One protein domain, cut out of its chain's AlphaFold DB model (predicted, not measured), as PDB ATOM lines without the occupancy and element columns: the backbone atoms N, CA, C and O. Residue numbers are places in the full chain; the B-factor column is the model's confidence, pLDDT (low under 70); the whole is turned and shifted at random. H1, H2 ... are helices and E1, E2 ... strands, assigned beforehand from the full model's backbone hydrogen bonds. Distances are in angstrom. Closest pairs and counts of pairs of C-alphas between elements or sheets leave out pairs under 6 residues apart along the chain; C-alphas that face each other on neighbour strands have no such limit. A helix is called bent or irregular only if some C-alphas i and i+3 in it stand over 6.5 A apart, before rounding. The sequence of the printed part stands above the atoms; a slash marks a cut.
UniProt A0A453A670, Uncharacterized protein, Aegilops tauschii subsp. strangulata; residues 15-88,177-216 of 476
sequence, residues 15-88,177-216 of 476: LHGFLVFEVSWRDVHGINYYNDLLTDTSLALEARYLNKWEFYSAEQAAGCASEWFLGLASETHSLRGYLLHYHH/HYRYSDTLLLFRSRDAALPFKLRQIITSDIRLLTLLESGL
ATOM      1  N   LEU A  15     -30.960 -57.970  21.503       44.09
ATOM      2  CA  LEU A  15     -30.397 -56.664  21.852       44.09
ATOM      3  C   LEU A  15     -29.809 -55.996  20.596       44.09
ATOM      4  O   LEU A  15     -28.709 -56.357  20.171       44.09
ATOM      5  N   HIS A  16     -30.524 -55.022  20.023       55.06
ATOM      6  CA  HIS A  16     -30.050 -54.234  18.884       55.06
ATOM      7  C   HIS A  16     -28.717 -53.555  19.230       55.06
ATOM      8  O   HIS A  16     -28.614 -52.774  20.178       55.06
ATOM      9  N   GLY A  17     -27.666 -53.910  18.484       71.50
ATOM     10  CA  GLY A  17     -26.292 -53.507  18.778       71.50
ATOM     11  C   GLY A  17     -25.956 -52.078  18.355       71.50
ATOM     12  O   GLY A  17     -24.949 -51.531  18.809       71.50
ATOM     13  N   PHE A  18     -26.775 -51.474  17.491       81.94
ATOM     14  CA  PHE A  18     -26.536 -50.157  16.918       81.94
ATOM     15  C   PHE A  18     -27.837 -49.340  16.879       81.94
ATOM     16  O   PHE A  18     -28.863 -49.797  16.380       81.94
ATOM     17  N   LEU A  19     -27.794 -48.126  17.431       86.81
ATOM     18  CA  LEU A  19     -28.935 -47.214  17.524       86.81
ATOM     19  C   LEU A  19     -28.570 -45.892  16.857       86.81
ATOM     20  O   LEU A  19     -27.522 -45.321  17.165       86.81
ATOM     21  N   VAL A  20     -29.451 -45.392  15.995       87.00
ATOM     22  CA  VAL A  20     -29.295 -44.093  15.335       87.00
ATOM     23  C   VAL A  20     -30.421 -43.159  15.760       87.00
ATOM     24  O   VAL A  20     -31.576 -43.566  15.880       87.00
ATOM     25  N   PHE A  21     -30.067 -41.895  15.979       87.69
ATOM     26  CA  PHE A  21     -30.981 -40.810  16.311       87.69
ATOM     27  C   PHE A  21     -30.823 -39.715  15.252       87.69
ATOM     28  O   PHE A  21     -29.757 -39.110  15.143       87.69
ATOM     29  N   GLU A  22     -31.866 -39.488  14.461       87.81
ATOM     30  CA  GLU A  22     -31.922 -38.491  13.393       87.81
ATOM     31  C   GLU A  22     -32.851 -37.341  13.820       87.81
ATOM     32  O   GLU A  22     -33.981 -37.558  14.266       87.81
ATOM     33  N   VAL A  23     -32.362 -36.106  13.688       87.19
ATOM     34  CA  VAL A  23     -33.086 -34.871  14.025       87.19
ATOM     35  C   VAL A  23     -32.805 -33.827  12.949       87.19
ATOM     36  O   VAL A  23     -31.647 -33.589  12.606       87.19
ATOM     37  N   SER A  24     -33.845 -33.160  12.442       85.62
ATOM     38  CA  SER A  24     -33.671 -32.007  11.555       85.62
ATOM     39  C   SER A  24     -33.300 -30.761  12.358       85.62
ATOM     40  O   SER A  24     -33.972 -30.438  13.337       85.62
ATOM     41  N   TRP A  25     -32.307 -29.987  11.904       82.62
ATOM     42  CA  TRP A  25     -31.923 -28.705  12.520       82.62
ATOM     43  C   TRP A  25     -33.095 -27.725  12.706       82.62
ATOM     44  O   TRP A  25     -33.084 -26.918  13.629       82.62
ATOM     45  N   ARG A  26     -34.141 -27.817  11.869       83.19
ATOM     46  CA  ARG A  26     -35.352 -26.985  11.983       83.19
ATOM     47  C   ARG A  26     -36.182 -27.290  13.235       83.19
ATOM     48  O   ARG A  26     -36.831 -26.374  13.746       83.19
ATOM     49  N   ASP A  27     -36.132 -28.539  13.696       83.38
ATOM     50  CA  ASP A  27     -36.894 -29.104  14.815       83.38
ATOM     51  C   ASP A  27     -36.103 -29.130  16.133       83.38
ATOM     52  O   ASP A  27     -36.649 -29.500  17.172       83.38
ATOM     53  N   VAL A  28     -34.831 -28.725  16.124       82.81
ATOM     54  CA  VAL A  28     -34.047 -28.532  17.349       82.81
ATOM     55  C   VAL A  28     -34.512 -27.245  18.043       82.81
ATOM     56  O   VAL A  28     -34.446 -26.159  17.466       82.81
ATOM     57  N   HIS A  29     -34.971 -27.358  19.291       75.50
ATOM     58  CA  HIS A  29     -35.306 -26.210  20.149       75.50
ATOM     59  C   HIS A  29     -34.084 -25.669  20.908       75.50
ATOM     60  O   HIS A  29     -34.074 -24.517  21.337       75.50
ATOM     61  N   GLY A  30     -33.035 -26.484  21.046       73.50
ATOM     62  CA  GLY A  30     -31.704 -26.036  21.438       73.50
ATOM     63  C   GLY A  30     -30.788 -27.177  21.871       73.50
ATOM     64  O   GLY A  30     -31.203 -28.333  21.995       73.50
ATOM     65  N   ILE A  31     -29.512 -26.848  22.077       73.12
ATOM     66  CA  ILE A  31     -28.459 -27.817  22.400       73.12
ATOM     67  C   ILE A  31     -27.576 -27.250  23.508       73.12
ATOM     68  O   ILE A  31     -26.983 -26.182  23.364       73.12
ATOM     69  N   ASN A  32     -27.416 -27.998  24.597       69.00
ATOM     70  CA  ASN A  32     -26.443 -27.681  25.634       69.00
ATOM     71  C   ASN A  32     -25.071 -28.254  25.247       69.00
ATOM     72  O   ASN A  32     -24.772 -29.417  25.524       69.00
ATOM     73  N   TYR A  33     -24.271 -27.435  24.557       59.06
ATOM     74  CA  TYR A  33     -22.993 -27.819  23.946       59.06
ATOM     75  C   TYR A  33     -21.756 -27.544  24.806       59.06
ATOM     76  O   TYR A  33     -20.702 -28.133  24.571       59.06
ATOM     77  N   TYR A  34     -21.864 -26.636  25.777       54.72
ATOM     78  CA  TYR A  34     -20.751 -26.225  26.625       54.72
ATOM     79  C   TYR A  34     -21.239 -26.019  28.058       54.72
ATOM     80  O   TYR A  34     -21.573 -24.914  28.484       54.72
ATOM     81  N   ASN A  35     -21.295 -27.120  28.803       54.78
ATOM     82  CA  ASN A  35     -21.644 -27.104  30.211       54.78
ATOM     83  C   ASN A  35     -20.435 -27.493  31.060       54.78
ATOM     84  O   ASN A  35     -20.236 -28.666  31.356       54.78
ATOM     85  N   ASP A  36     -19.680 -26.507  31.542       48.47
ATOM     86  CA  ASP A  36     -18.576 -26.736  32.482       48.47
ATOM     87  C   ASP A  36     -19.019 -27.477  33.769       48.47
ATOM     88  O   ASP A  36     -18.177 -27.944  34.531       48.47
ATOM     89  N   LEU A  37     -20.321 -27.541  34.116       40.47
ATOM     90  CA  LEU A  37     -20.814 -28.362  35.247       40.47
ATOM     91  C   LEU A  37     -20.793 -29.871  34.933       40.47
ATOM     92  O   LEU A  37     -20.994 -30.681  35.839       40.47
ATOM     93  N   LEU A  38     -20.590 -30.228  33.664       45.34
ATOM     94  CA  LEU A  38     -20.509 -31.569  33.103       45.34
ATOM     95  C   LEU A  38     -19.167 -31.723  32.365       45.34
ATOM     96  O   LEU A  38     -19.116 -31.876  31.147       45.34
ATOM     97  N   THR A  39     -18.073 -31.758  33.131       46.31
ATOM     98  CA  THR A  39     -16.723 -32.160  32.667       46.31
ATOM     99  C   THR A  39     -16.713 -33.498  31.912       46.31
ATOM    100  O   THR A  39     -15.812 -33.799  31.136       46.31
ATOM    101  N   ASP A  40     -17.747 -34.301  32.139       50.56
ATOM    102  CA  ASP A  40     -17.955 -35.657  31.665       50.56
ATOM    103  C   ASP A  40     -18.706 -35.712  30.320       50.56
ATOM    104  O   ASP A  40     -19.761 -36.343  30.214       50.56
ATOM    105  N   THR A  41     -18.145 -35.059  29.295       60.38
ATOM    106  CA  THR A  41     -18.407 -35.295  27.854       60.38
ATOM    107  C   THR A  41     -19.879 -35.512  27.454       60.38
ATOM    108  O   THR A  41     -20.184 -36.385  26.642       60.38
ATOM    109  N   SER A  42     -20.823 -34.766  28.038       66.44
ATOM    110  CA  SER A  42     -22.265 -35.020  27.882       66.44
ATOM    111  C   SER A  42     -22.992 -33.882  27.176       66.44
ATOM    112  O   SER A  42     -22.941 -32.734  27.612       66.44
ATOM    113  N   LEU A  43     -23.705 -34.230  26.103       72.94
ATOM    114  CA  LEU A  43     -24.551 -33.324  25.336       72.94
ATOM    115  C   LEU A  43     -26.015 -33.547  25.713       72.94
ATOM    116  O   LEU A  43     -26.473 -34.693  25.758       72.94
ATOM    117  N   ALA A  44     -26.751 -32.457  25.928       75.38
ATOM    118  CA  ALA A  44     -28.210 -32.480  25.933       75.38
ATOM    119  C   ALA A  44     -28.735 -31.772  24.678       75.38
ATOM    120  O   ALA A  44     -28.281 -30.672  24.363       75.38
ATOM    121  N   LEU A  45     -29.677 -32.395  23.978       79.50
ATOM    122  CA  LEU A  45     -30.315 -31.874  22.769       79.50
ATOM    123  C   LEU A  45     -31.827 -32.011  22.927       79.50
ATOM    124  O   LEU A  45     -32.310 -33.098  23.240       79.50
ATOM    125  N   GLU A  46     -32.567 -30.927  22.715       84.06
ATOM    126  CA  GLU A  46     -34.030 -30.935  22.764       84.06
ATOM    127  C   GLU A  46     -34.601 -30.786  21.354       84.06
ATOM    128  O   GLU A  46     -34.310 -29.817  20.649       84.06
ATOM    129  N   ALA A  47     -35.393 -31.775  20.942       84.31
ATOM    130  CA  ALA A  47     -35.946 -31.880  19.600       84.31
ATOM    131  C   ALA A  47     -37.469 -32.009  19.641       84.31
ATOM    132  O   ALA A  47     -38.013 -32.870  20.338       84.31
ATOM    133  N   ARG A  48     -38.144 -31.194  18.827       83.44
ATOM    134  CA  ARG A  48     -39.585 -31.266  18.574       83.44
ATOM    135  C   ARG A  48     -39.983 -32.585  17.926       83.44
ATOM    136  O   ARG A  48     -40.996 -33.168  18.297       83.44
ATOM    137  N   TYR A  49     -39.175 -33.054  16.977       84.69
ATOM    138  CA  TYR A  49     -39.321 -34.350  16.326       84.69
ATOM    139  C   TYR A  49     -37.974 -35.066  16.290       84.69
ATOM    140  O   TYR A  49     -36.952 -34.479  15.939       84.69
ATOM    141  N   LEU A  50     -37.998 -36.343  16.660       86.06
ATOM    142  CA  LEU A  50     -36.839 -37.220  16.711       86.06
ATOM    143  C   LEU A  50     -37.199 -38.549  16.051       86.06
ATOM    144  O   LEU A  50     -38.113 -39.230  16.514       86.06
ATOM    145  N   ASN A  51     -36.447 -38.944  15.029       87.38
ATOM    146  CA  ASN A  51     -36.507 -40.290  14.478       87.38
ATOM    147  C   ASN A  51     -35.445 -41.149  15.176       87.38
ATOM    148  O   ASN A  51     -34.271 -40.783  15.244       87.38
ATOM    149  N   LYS A  52     -35.847 -42.303  15.703       87.69
ATOM    150  CA  LYS A  52     -34.953 -43.335  16.231       87.69
ATOM    151  C   LYS A  52     -35.039 -44.557  15.328       87.69
ATOM    152  O   LYS A  52     -36.136 -45.031  15.039       87.69
ATOM    153  N   TRP A  53     -33.882 -45.086  14.961       86.12
ATOM    154  CA  TRP A  53     -33.736 -46.253  14.102       86.12
ATOM    155  C   TRP A  53     -32.897 -47.312  14.831       86.12
ATOM    156  O   TRP A  53     -31.837 -46.987  15.381       86.12
ATOM    157  N   GLU A  54     -33.366 -48.561  14.872       85.94
ATOM    158  CA  GLU A  54     -32.653 -49.678  15.514       85.94
ATOM    159  C   GLU A  54     -32.096 -50.669  14.484       85.94
ATOM    160  O   GLU A  54     -32.798 -51.075  13.558       85.94
ATOM    161  N   PHE A  55     -30.833 -51.072  14.666       84.06
ATOM    162  CA  PHE A  55     -30.110 -51.984  13.778       84.06
ATOM    163  C   PHE A  55     -29.310 -53.029  14.576       84.06
ATOM    164  O   PHE A  55     -28.822 -52.780  15.685       84.06
ATOM    165  N   TYR A  56     -29.097 -54.205  13.985       80.38
ATOM    166  CA  TYR A  56     -28.242 -55.252  14.550       80.38
ATOM    167  C   TYR A  56     -26.749 -54.909  14.424       80.38
ATOM    168  O   TYR A  56     -25.973 -55.227  15.325       80.38
ATOM    169  N   SER A  57     -26.338 -54.238  13.339       81.69
ATOM    170  CA  SER A  57     -24.942 -53.848  13.097       81.69
ATOM    171  C   SER A  57     -24.807 -52.494  12.386       81.69
ATOM    172  O   SER A  57     -25.730 -52.013  11.728       81.69
ATOM    173  N   ALA A  58     -23.614 -51.897  12.476       83.81
ATOM    174  CA  ALA A  58     -23.272 -50.695  11.714       83.81
ATOM    175  C   ALA A  58     -23.214 -50.945  10.190       83.81
ATOM    176  O   ALA A  58     -23.454 -50.019   9.423       83.81
ATOM    177  N   GLU A  59     -22.959 -52.180   9.737       84.31
ATOM    178  CA  GLU A  59     -23.014 -52.540   8.309       84.31
ATOM    179  C   GLU A  59     -24.456 -52.568   7.792       84.31
ATOM    180  O   GLU A  59     -24.718 -52.088   6.694       84.31
ATOM    181  N   GLN A  60     -25.409 -53.047   8.601       83.62
ATOM    182  CA  GLN A  60     -26.836 -52.994   8.270       83.62
ATOM    183  C   GLN A  60     -27.307 -51.538   8.138       83.62
ATOM    184  O   GLN A  60     -27.939 -51.180   7.146       83.62
ATOM    185  N   ALA A  61     -26.928 -50.677   9.090       85.81
ATOM    186  CA  ALA A  61     -27.202 -49.242   9.016       85.81
ATOM    187  C   ALA A  61     -26.546 -48.584   7.783       85.81
ATOM    188  O   ALA A  61     -27.150 -47.716   7.158       85.81
ATOM    189  N   ALA A  62     -25.338 -49.017   7.403       85.31
ATOM    190  CA  ALA A  62     -24.630 -48.547   6.212       85.31
ATOM    191  C   ALA A  62     -25.269 -49.030   4.892       85.31
ATOM    192  O   ALA A  62     -25.211 -48.316   3.891       85.31
ATOM    193  N   GLY A  63     -25.873 -50.223   4.882       83.44
ATOM    194  CA  GLY A  63     -26.633 -50.760   3.751       83.44
ATOM    195  C   GLY A  63     -27.931 -49.989   3.515       83.44
ATOM    196  O   GLY A  63     -28.163 -49.511   2.410       83.44
ATOM    197  N   CYS A  64     -28.713 -49.781   4.576       83.12
ATOM    198  CA  CYS A  64     -29.978 -49.037   4.552       83.12
ATOM    199  C   CYS A  64     -29.820 -47.503   4.546       83.12
ATOM    200  O   CYS A  64     -30.808 -46.793   4.706       83.12
ATOM    201  N   ALA A  65     -28.607 -46.955   4.402       84.31
ATOM    202  CA  ALA A  65     -28.347 -45.520   4.592       84.31
ATOM    203  C   ALA A  65     -29.224 -44.601   3.715       84.31
ATOM    204  O   ALA A  65     -29.600 -43.519   4.151       84.31
ATOM    205  N   SER A  66     -29.601 -45.036   2.511       80.19
ATOM    206  CA  SER A  66     -30.510 -44.308   1.611       80.19
ATOM    207  C   SER A  66     -31.984 -44.294   2.043       80.19
ATOM    208  O   SER A  66     -32.767 -43.553   1.462       80.19
ATOM    209  N   GLU A  67     -32.372 -45.118   3.015       80.88
ATOM    210  CA  GLU A  67     -33.760 -45.283   3.475       80.88
ATOM    211  C   GLU A  67     -34.049 -44.471   4.747       80.88
ATOM    212  O   GLU A  67     -35.182 -44.039   4.954       80.88
ATOM    213  N   TRP A  68     -33.031 -44.253   5.593       82.62
ATOM    214  CA  TRP A  68     -33.178 -43.592   6.899       82.62
ATOM    215  C   TRP A  68     -32.465 -42.241   7.039       82.62
ATOM    216  O   TRP A  68     -32.727 -41.542   8.013       82.62
ATOM    217  N   PHE A  69     -31.566 -41.860   6.121       83.94
ATOM    218  CA  PHE A  69     -30.835 -40.588   6.184       83.94
ATOM    219  C   PHE A  69     -31.265 -39.635   5.062       83.94
ATOM    220  O   PHE A  69     -30.939 -39.837   3.893       83.94
ATOM    221  N   LEU A  70     -31.957 -38.554   5.432       78.44
ATOM    222  CA  LEU A  70     -32.556 -37.577   4.509       78.44
ATOM    223  C   LEU A  70     -31.572 -36.514   3.948       78.44
ATOM    224  O   LEU A  70     -31.989 -35.403   3.615       78.44
ATOM    225  N   GLY A  71     -30.270 -36.818   3.881       80.50
ATOM    226  CA  GLY A  71     -29.223 -35.910   3.379       80.50
ATOM    227  C   GLY A  71     -28.924 -36.039   1.878       80.50
ATOM    228  O   GLY A  71     -29.595 -36.763   1.142       80.50
ATOM    229  N   LEU A  72     -27.896 -35.331   1.400       86.69
ATOM    230  CA  LEU A  72     -27.452 -35.410   0.002       86.69
ATOM    231  C   LEU A  72     -26.755 -36.749  -0.278       86.69
ATOM    232  O   LEU A  72     -26.025 -37.271   0.559       86.69
ATOM    233  N   ALA A  73     -26.867 -37.265  -1.506       84.12
ATOM    234  CA  ALA A  73     -26.271 -38.551  -1.897       84.12
ATOM    235  C   ALA A  73     -24.747 -38.650  -1.645       84.12
ATOM    236  O   ALA A  73     -24.237 -39.724  -1.321       84.12
ATOM    237  N   SER A  74     -24.017 -37.534  -1.748       85.69
ATOM    238  CA  SER A  74     -22.593 -37.432  -1.396       85.69
ATOM    239  C   SER A  74     -22.339 -37.568   0.113       85.69
ATOM    240  O   SER A  74     -21.380 -38.225   0.528       85.69
ATOM    241  N   GLU A  75     -23.208 -36.994   0.942       86.81
ATOM    242  CA  GLU A  75     -23.189 -37.136   2.399       86.81
ATOM    243  C   GLU A  75     -23.542 -38.572   2.797       86.81
ATOM    244  O   GLU A  75     -22.812 -39.177   3.578       86.81
ATOM    245  N   THR A  76     -24.574 -39.169   2.188       86.94
ATOM    246  CA  THR A  76     -24.975 -40.573   2.389       86.94
ATOM    247  C   THR A  76     -23.845 -41.544   2.038       86.94
ATOM    248  O   THR A  76     -23.577 -42.484   2.787       86.94
ATOM    249  N   HIS A  77     -23.122 -41.305   0.937       86.62
ATOM    250  CA  HIS A  77     -21.948 -42.101   0.564       86.62
ATOM    251  C   HIS A  77     -20.807 -41.960   1.589       86.62
ATOM    252  O   HIS A  77     -20.179 -42.948   1.973       86.62
ATOM    253  N   SER A  78     -20.568 -40.741   2.078       88.50
ATOM    254  CA  SER A  78     -19.534 -40.459   3.082       88.50
ATOM    255  C   SER A  78     -19.869 -41.117   4.430       88.50
ATOM    256  O   SER A  78     -19.034 -41.798   5.024       88.50
ATOM    257  N   LEU A  79     -21.125 -40.994   4.871       87.75
ATOM    258  CA  LEU A  79     -21.698 -41.633   6.056       87.75
ATOM    259  C   LEU A  79     -21.578 -43.162   5.990       87.75
ATOM    260  O   LEU A  79     -21.100 -43.781   6.941       87.75
ATOM    261  N   ARG A  80     -21.930 -43.767   4.847       88.00
ATOM    262  CA  ARG A  80     -21.749 -45.203   4.584       88.00
ATOM    263  C   ARG A  80     -20.283 -45.623   4.734       88.00
ATOM    264  O   ARG A  80     -20.008 -46.621   5.399       88.00
ATOM    265  N   GLY A  81     -19.345 -44.838   4.198       87.94
ATOM    266  CA  GLY A  81     -17.905 -45.056   4.374       87.94
ATOM    267  C   GLY A  81     -17.466 -45.043   5.845       87.94
ATOM    268  O   GLY A  81     -16.771 -45.961   6.289       87.94
ATOM    269  N   TYR A  82     -17.918 -44.059   6.628       86.62
ATOM    270  CA  TYR A  82     -17.614 -43.980   8.063       86.62
ATOM    271  C   TYR A  82     -18.205 -45.146   8.871       86.62
ATOM    272  O   TYR A  82     -17.524 -45.678   9.748       86.62
ATOM    273  N   LEU A  83     -19.435 -45.579   8.573       87.56
ATOM    274  CA  LEU A  83     -20.088 -46.700   9.264       87.56
ATOM    275  C   LEU A  83     -19.383 -48.041   8.998       87.56
ATOM    276  O   LEU A  83     -19.149 -48.806   9.938       87.56
ATOM    277  N   LEU A  84     -18.973 -48.300   7.751       86.56
ATOM    278  CA  LEU A  84     -18.196 -49.494   7.389       86.56
ATOM    279  C   LEU A  84     -16.796 -49.472   8.027       86.56
ATOM    280  O   LEU A  84     -16.360 -50.468   8.609       86.56
ATOM    281  N   HIS A  85     -16.115 -48.320   8.015       85.19
ATOM    282  CA  HIS A  85     -14.829 -48.158   8.702       85.19
ATOM    283  C   HIS A  85     -14.951 -48.407  10.216       85.19
ATOM    284  O   HIS A  85     -14.130 -49.118  10.801       85.19
ATOM    285  N   TYR A  86     -16.001 -47.870  10.849       81.94
ATOM    286  CA  TYR A  86     -16.291 -48.091  12.265       81.94
ATOM    287  C   TYR A  86     -16.511 -49.577  12.577       81.94
ATOM    288  O   TYR A  86     -15.931 -50.086  13.542       81.94
ATOM    289  N   HIS A  87     -17.275 -50.294  11.741       81.31
ATOM    290  CA  HIS A  87     -17.470 -51.735  11.898       81.31
ATOM    291  C   HIS A  87     -16.141 -52.499  11.829       81.31
ATOM    292  O   HIS A  87     -15.791 -53.199  12.783       81.31
ATOM    293  N   HIS A  88     -15.357 -52.320  10.761       79.12
ATOM    294  CA  HIS A  88     -14.072 -53.008  10.598       79.12
ATOM    295  C   HIS A  88     -13.089 -52.717  11.745       79.12
ATOM    296  O   HIS A  88     -12.386 -53.622  12.202       79.12
ATOM    297  N   HIS A 177     -38.374 -48.403  13.168       77.31
ATOM    298  CA  HIS A 177     -38.481 -46.946  13.173       77.31
ATOM    299  C   HIS A 177     -39.422 -46.476  14.290       77.31
ATOM    300  O   HIS A 177     -40.588 -46.872  14.341       77.31
ATOM    301  N   TYR A 178     -38.946 -45.565  15.138       80.00
ATOM    302  CA  TYR A 178     -39.742 -44.914  16.176       80.00
ATOM    303  C   TYR A 178     -39.623 -43.395  16.070       80.00
ATOM    304  O   TYR A 178     -38.552 -42.832  16.302       80.00
ATOM    305  N   ARG A 179     -40.738 -42.715  15.783       82.38
ATOM    306  CA  ARG A 179     -40.815 -41.252  15.826       82.38
ATOM    307  C   ARG A 179     -41.298 -40.780  17.194       82.38
ATOM    308  O   ARG A 179     -42.377 -41.160  17.643       82.38
ATOM    309  N   TYR A 180     -40.516 -39.916  17.830       81.88
ATOM    310  CA  TYR A 180     -40.855 -39.255  19.087       81.88
ATOM    311  C   TYR A 180     -41.116 -37.760  18.875       81.88
ATOM    312  O   TYR A 180     -40.618 -37.154  17.921       81.88
ATOM    313  N   SER A 181     -41.890 -37.172  19.788       83.00
ATOM    314  CA  SER A 181     -42.182 -35.739  19.850       83.00
ATOM    315  C   SER A 181     -41.712 -35.133  21.172       83.00
ATOM    316  O   SER A 181     -41.882 -35.761  22.218       83.00
ATOM    317  N   ASP A 182     -41.180 -33.910  21.116       81.88
ATOM    318  CA  ASP A 182     -40.772 -33.083  22.263       81.88
ATOM    319  C   ASP A 182     -39.877 -33.832  23.273       81.88
ATOM    320  O   ASP A 182     -40.164 -33.947  24.469       81.88
ATOM    321  N   THR A 183     -38.770 -34.380  22.765       78.62
ATOM    322  CA  THR A 183     -37.821 -35.198  23.535       78.62
ATOM    323  C   THR A 183     -36.502 -34.491  23.805       78.62
ATOM    324  O   THR A 183     -35.839 -34.018  22.880       78.62
ATOM    325  N   LEU A 184     -36.058 -34.551  25.063       80.56
ATOM    326  CA  LEU A 184     -34.682 -34.261  25.456       80.56
ATOM    327  C   LEU A 184     -33.842 -35.545  25.383       80.56
ATOM    328  O   LEU A 184     -34.024 -36.470  26.178       80.56
ATOM    329  N   LEU A 185     -32.901 -35.584  24.441       77.50
ATOM    330  CA  LEU A 185     -31.830 -36.573  24.386       77.50
ATOM    331  C   LEU A 185     -30.672 -36.121  25.276       77.50
ATOM    332  O   LEU A 185     -30.191 -34.998  25.154       77.50
ATOM    333  N   LEU A 186     -30.185 -37.020  26.131       77.81
ATOM    334  CA  LEU A 186     -28.940 -36.854  26.880       77.81
ATOM    335  C   LEU A 186     -27.996 -37.995  26.496       77.81
ATOM    336  O   LEU A 186     -28.279 -39.154  26.807       77.81
ATOM    337  N   PHE A 187     -26.876 -37.680  25.851       75.31
ATOM    338  CA  PHE A 187     -25.871 -38.673  25.469       75.31
ATOM    339  C   PHE A 187     -24.465 -38.260  25.901       75.31
ATOM    340  O   PHE A 187     -24.161 -37.079  26.056       75.31
ATOM    341  N   ARG A 188     -23.594 -39.252  26.108       73.94
ATOM    342  CA  ARG A 188     -22.195 -39.040  26.488       73.94
ATOM    343  C   ARG A 188     -21.277 -39.397  25.322       73.94
ATOM    344  O   ARG A 188     -21.170 -40.570  24.964       73.94
ATOM    345  N   SER A 189     -20.613 -38.400  24.746       71.38
ATOM    346  CA  SER A 189     -19.570 -38.606  23.742       71.38
ATOM    347  C   SER A 189     -18.296 -39.174  24.385       71.38
ATOM    348  O   SER A 189     -18.114 -39.168  25.607       71.38
ATOM    349  N   ARG A 190     -17.387 -39.668  23.539       68.12
ATOM    350  CA  ARG A 190     -15.979 -39.923  23.899       68.12
ATOM    351  C   ARG A 190     -14.999 -39.015  23.159       68.12
ATOM    352  O   ARG A 190     -13.823 -39.008  23.499       68.12
ATOM    353  N   ASP A 191     -15.482 -38.288  22.157       70.44
ATOM    354  CA  ASP A 191     -14.693 -37.325  21.400       70.44
ATOM    355  C   ASP A 191     -14.620 -35.982  22.144       70.44
ATOM    356  O   ASP A 191     -15.635 -35.474  22.634       70.44
ATOM    357  N   ALA A 192     -13.407 -35.433  22.205       66.50
ATOM    358  CA  ALA A 192     -13.085 -34.140  22.793       66.50
ATOM    359  C   ALA A 192     -13.185 -32.978  21.786       66.50
ATOM    360  O   ALA A 192     -13.264 -31.829  22.210       66.50
ATOM    361  N   ALA A 193     -13.207 -33.246  20.473       70.81
ATOM    362  CA  ALA A 193     -13.354 -32.222  19.435       70.81
ATOM    363  C   ALA A 193     -14.825 -31.820  19.198       70.81
ATOM    364  O   ALA A 193     -15.113 -30.645  18.951       70.81
ATOM    365  N   LEU A 194     -15.761 -32.770  19.333       72.94
ATOM    366  CA  LEU A 194     -17.207 -32.583  19.162       72.94
ATOM    367  C   LEU A 194     -17.781 -31.298  19.809       72.94
ATOM    368  O   LEU A 194     -18.500 -30.580  19.108       72.94
ATOM    369  N   PRO A 195     -17.474 -30.932  21.076       68.88
ATOM    370  CA  PRO A 195     -18.057 -29.742  21.708       68.88
ATOM    371  C   PRO A 195     -17.641 -28.432  21.027       68.88
ATOM    372  O   PRO A 195     -18.432 -27.495  20.965       68.88
ATOM    373  N   PHE A 196     -16.428 -28.364  20.468       72.00
ATOM    374  CA  PHE A 196     -15.930 -27.178  19.764       72.00
ATOM    375  C   PHE A 196     -16.601 -27.004  18.397       72.00
ATOM    376  O   PHE A 196     -16.935 -25.883  18.012       72.00
ATOM    377  N   LYS A 197     -16.864 -28.108  17.685       74.50
ATOM    378  CA  LYS A 197     -17.620 -28.080  16.422       74.50
ATOM    379  C   LYS A 197     -19.097 -27.758  16.638       74.50
ATOM    380  O   LYS A 197     -19.634 -26.918  15.922       74.50
ATOM    381  N   LEU A 198     -19.725 -28.337  17.661       74.81
ATOM    382  CA  LEU A 198     -21.098 -27.987  18.036       74.81
ATOM    383  C   LEU A 198     -21.205 -26.525  18.484       74.81
ATOM    384  O   LEU A 198     -22.104 -25.832  18.019       74.81
ATOM    385  N   ARG A 199     -20.253 -26.022  19.287       72.25
ATOM    386  CA  ARG A 199     -20.168 -24.596  19.645       72.25
ATOM    387  C   ARG A 199     -20.205 -23.705  18.410       72.25
ATOM    388  O   ARG A 199     -21.008 -22.784  18.390       72.25
ATOM    389  N   GLN A 200     -19.373 -23.989  17.403       76.38
ATOM    390  CA  GLN A 200     -19.305 -23.199  16.171       76.38
ATOM    391  C   GLN A 200     -20.675 -23.116  15.476       76.38
ATOM    392  O   GLN A 200     -21.140 -22.012  15.196       76.38
ATOM    393  N   ILE A 201     -21.333 -24.264  15.267       76.12
ATOM    394  CA  ILE A 201     -22.647 -24.368  14.606       76.12
ATOM    395  C   ILE A 201     -23.739 -23.644  15.411       76.12
ATOM    396  O   ILE A 201     -24.567 -22.932  14.851       76.12
ATOM    397  N   ILE A 202     -23.720 -23.774  16.738       72.38
ATOM    398  CA  ILE A 202     -24.729 -23.165  17.609       72.38
ATOM    399  C   ILE A 202     -24.534 -21.650  17.708       72.38
ATOM    400  O   ILE A 202     -25.517 -20.922  17.694       72.38
ATOM    401  N   THR A 203     -23.295 -21.144  17.714       69.06
ATOM    402  CA  THR A 203     -23.043 -19.691  17.707       69.06
ATOM    403  C   THR A 203     -23.469 -18.978  16.421       69.06
ATOM    404  O   THR A 203     -23.609 -17.759  16.451       69.06
ATOM    405  N   SER A 204     -23.698 -19.695  15.313       74.31
ATOM    406  CA  SER A 204     -24.300 -19.121  14.098       74.31
ATOM    407  C   SER A 204     -25.829 -19.014  14.151       74.31
ATOM    408  O   SER A 204     -26.383 -18.118  13.518       74.31
ATOM    409  N   ASP A 205     -26.515 -19.873  14.912       71.50
ATOM    410  CA  ASP A 205     -27.979 -19.967  14.922       71.50
ATOM    411  C   ASP A 205     -28.575 -19.503  16.258       71.50
ATOM    412  O   ASP A 205     -28.675 -20.264  17.221       71.50
ATOM    413  N   ILE A 206     -29.079 -18.263  16.295       70.25
ATOM    414  CA  ILE A 206     -29.696 -17.637  17.486       70.25
ATOM    415  C   ILE A 206     -30.791 -18.531  18.108       70.25
ATOM    416  O   ILE A 206     -30.909 -18.626  19.329       70.25
ATOM    417  N   ARG A 207     -31.549 -19.260  17.274       69.19
ATOM    418  CA  ARG A 207     -32.583 -20.223  17.702       69.19
ATOM    419  C   ARG A 207     -32.060 -21.391  18.546       69.19
ATOM    420  O   ARG A 207     -32.855 -22.015  19.235       69.19
ATOM    421  N   LEU A 208     -30.770 -21.718  18.482       66.00
ATOM    422  CA  LEU A 208     -30.173 -22.809  19.255       66.00
ATOM    423  C   LEU A 208     -29.668 -22.348  20.633       66.00
ATOM    424  O   LEU A 208     -29.487 -23.191  21.516       66.00
ATOM    425  N   LEU A 209     -29.488 -21.035  20.840       62.94
ATOM    426  CA  LEU A 209     -29.101 -20.452  22.130       62.94
ATOM    427  C   LEU A 209     -30.274 -20.340  23.112       62.94
ATOM    428  O   LEU A 209     -30.045 -20.399  24.317       62.94
ATOM    429  N   THR A 210     -31.521 -20.221  22.644       55.75
ATOM    430  CA  THR A 210     -32.674 -19.911  23.515       55.75
ATOM    431  C   THR A 210     -32.900 -20.930  24.636       55.75
ATOM    432  O   THR A 210     -33.337 -20.552  25.719       55.75
ATOM    433  N   LEU A 211     -32.534 -22.201  24.430       55.53
ATOM    434  CA  LEU A 211     -32.604 -23.252  25.457       55.53
ATOM    435  C   LEU A 211     -31.579 -23.072  26.597       55.53
ATOM    436  O   LEU A 211     -31.781 -23.578  27.700       55.53
ATOM    437  N   LEU A 212     -30.482 -22.350  26.351       53.84
ATOM    438  CA  LEU A 212     -29.496 -21.990  27.374       53.84
ATOM    439  C   LEU A 212     -30.040 -20.916  28.336       53.84
ATOM    440  O   LEU A 212     -29.616 -20.840  29.488       53.84
ATOM    441  N   GLU A 213     -30.977 -20.095  27.856       53.53
ATOM    442  CA  GLU A 213     -31.534 -18.933  28.557       53.53
ATOM    443  C   GLU A 213     -32.911 -19.229  29.180       53.53
ATOM    444  O   GLU A 213     -33.246 -18.700  30.244       53.53
ATOM    445  N   SER A 214     -33.709 -20.107  28.559       47.38
ATOM    446  CA  SER A 214     -35.095 -20.396  28.943       47.38
ATOM    447  C   SER A 214     -35.214 -21.117  30.296       47.38
ATOM    448  O   SER A 214     -35.288 -22.345  30.376       47.38
ATOM    449  N   GLY A 215     -35.280 -20.337  31.377       51.47
ATOM    450  CA  GLY A 215     -35.528 -20.814  32.742       51.47
ATOM    451  C   GLY A 215     -34.475 -20.408  33.774       51.47
ATOM    452  O   GLY A 215     -34.641 -20.718  34.954       51.47
ATOM    453  N   LEU A 216     -33.415 -19.702  33.369       58.00
ATOM    454  CA  LEU A 216     -32.460 -19.090  34.292       58.00
ATOM    455  C   LEU A 216     -32.831 -17.615  34.537       58.00
ATOM    456  O   LEU A 216     -33.068 -16.884  33.577       58.00
TER     457      LEU A 216
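Overview. This is residues 15 to 88 and 177 to 216 of the 476 residues of an uncharacterized protein of Aegilops tauschii subsp. strangulata (UniProt A0A453A670). Look for one sheet bent into a V: the long strands E3 and E4 run side by side through both arms and bend sharply at residues 48 and 182. The short strand E1 joins E3 in one arm, where H1 packs at the end of E1 and H3 packs on H1 and H2, away from the sheet; E2 joins E3 in the other arm, with H5 at its edge and H4 grazing it, and the helices form two groups, H1, H2 and H3 at one arm and H4 and H5 at the other. The printed part has 114 residues, with four named strands and five named helices in the order E1 E2 E3 H1 H2 H3 E4 H4 H5. The sheet is branched and its neighbour strands antiparallel; the class is mixed, helices and strands. The whole is compact, with a radius of gyration of the C-alphas of 15.2 A and spans of 44 by 31 by 28 A.

Along the chain. Find C-alpha 42 at (-22.265, -35.020, 27.882); from there E3, residues 42 to 55, runs 23.4 A to C-alpha 55 at (-30.110, -51.984, 13.778). E4, residues 177 to 188, measures 22.5 A. E1 is residues 18 to 22, 13.3 A, and E2 residues 28 to 32, 11.3 A. H1 is residues 58 to 63, H2 residues 65 to 68, and H3 residues 73 to 88, 22.7 A long. H4, residues 194 to 204, measures 16.0 A; H5, residues 206 to 213, ends with C-alpha 213 at (-31.534, -18.933, 28.557). H5 is irregular, but only just: C-alphas 208 and 211 are 6.7 A apart.

Arrangement. Begin at E3, which bends by 115 degrees at residue 48; E4, on its other side from E1 and E2, bends by 108 degrees at residue 182. Look for N 45 and O 185 of E3 and E4, 2.9 A apart, N 20 and O 53 of E1 and E3, 2.9 A, and N 32 and O 44 of the hairpin E2 and E3, 2.8 A. H1 is on the sheet, and its Ala 58 has its C-alpha 6.2 A from that of Phe 18. H3 is not on the sheet; it touches H1, with the closest C-alphas at Ala 62 and Arg 80, 4.7 A, opposite ways at a tilt of 35.3 degrees, only just steep. With residues 73 to 80 alone H3 touches H2, closest at the C-alphas of Ala 65 and Thr 76, 6.4 A. H2 only grazes the sheet, with residue 68, and H4 only grazes it, with residues 194 to 202. H5 stands at the sheet's level, with the C-alphas of Gly 30 and Leu 208 4.2 A apart. H4 and H5 only just touch, and only at the corner, with 3 pairs of C-alphas within 8 A, the closest being Ile 202 and Leu 208, 5.7 A. H3 and H4 are apart. In H1, H3 and H4 every O i to N i+4 pair is within hydrogen-bond range; in H5 0 of 4 are, beside 3 of 5 O i to N i+3 pairs, and H2 is too short for an i+4 pair.

Size, cuts and confidence. The C-alphas farthest apart are those of His 88 and Leu 216, 45.3 A. Residues 89 to 176 are not printed, and C-alphas 88 and 177 are 25.3 A apart across the cut. Of the links that are printed whole, E2 to E3 is short and the others are tight. Mean pLDDT of the printed part is 75.5; look for low values at residues 32 to 42 and 207 to 216, among others.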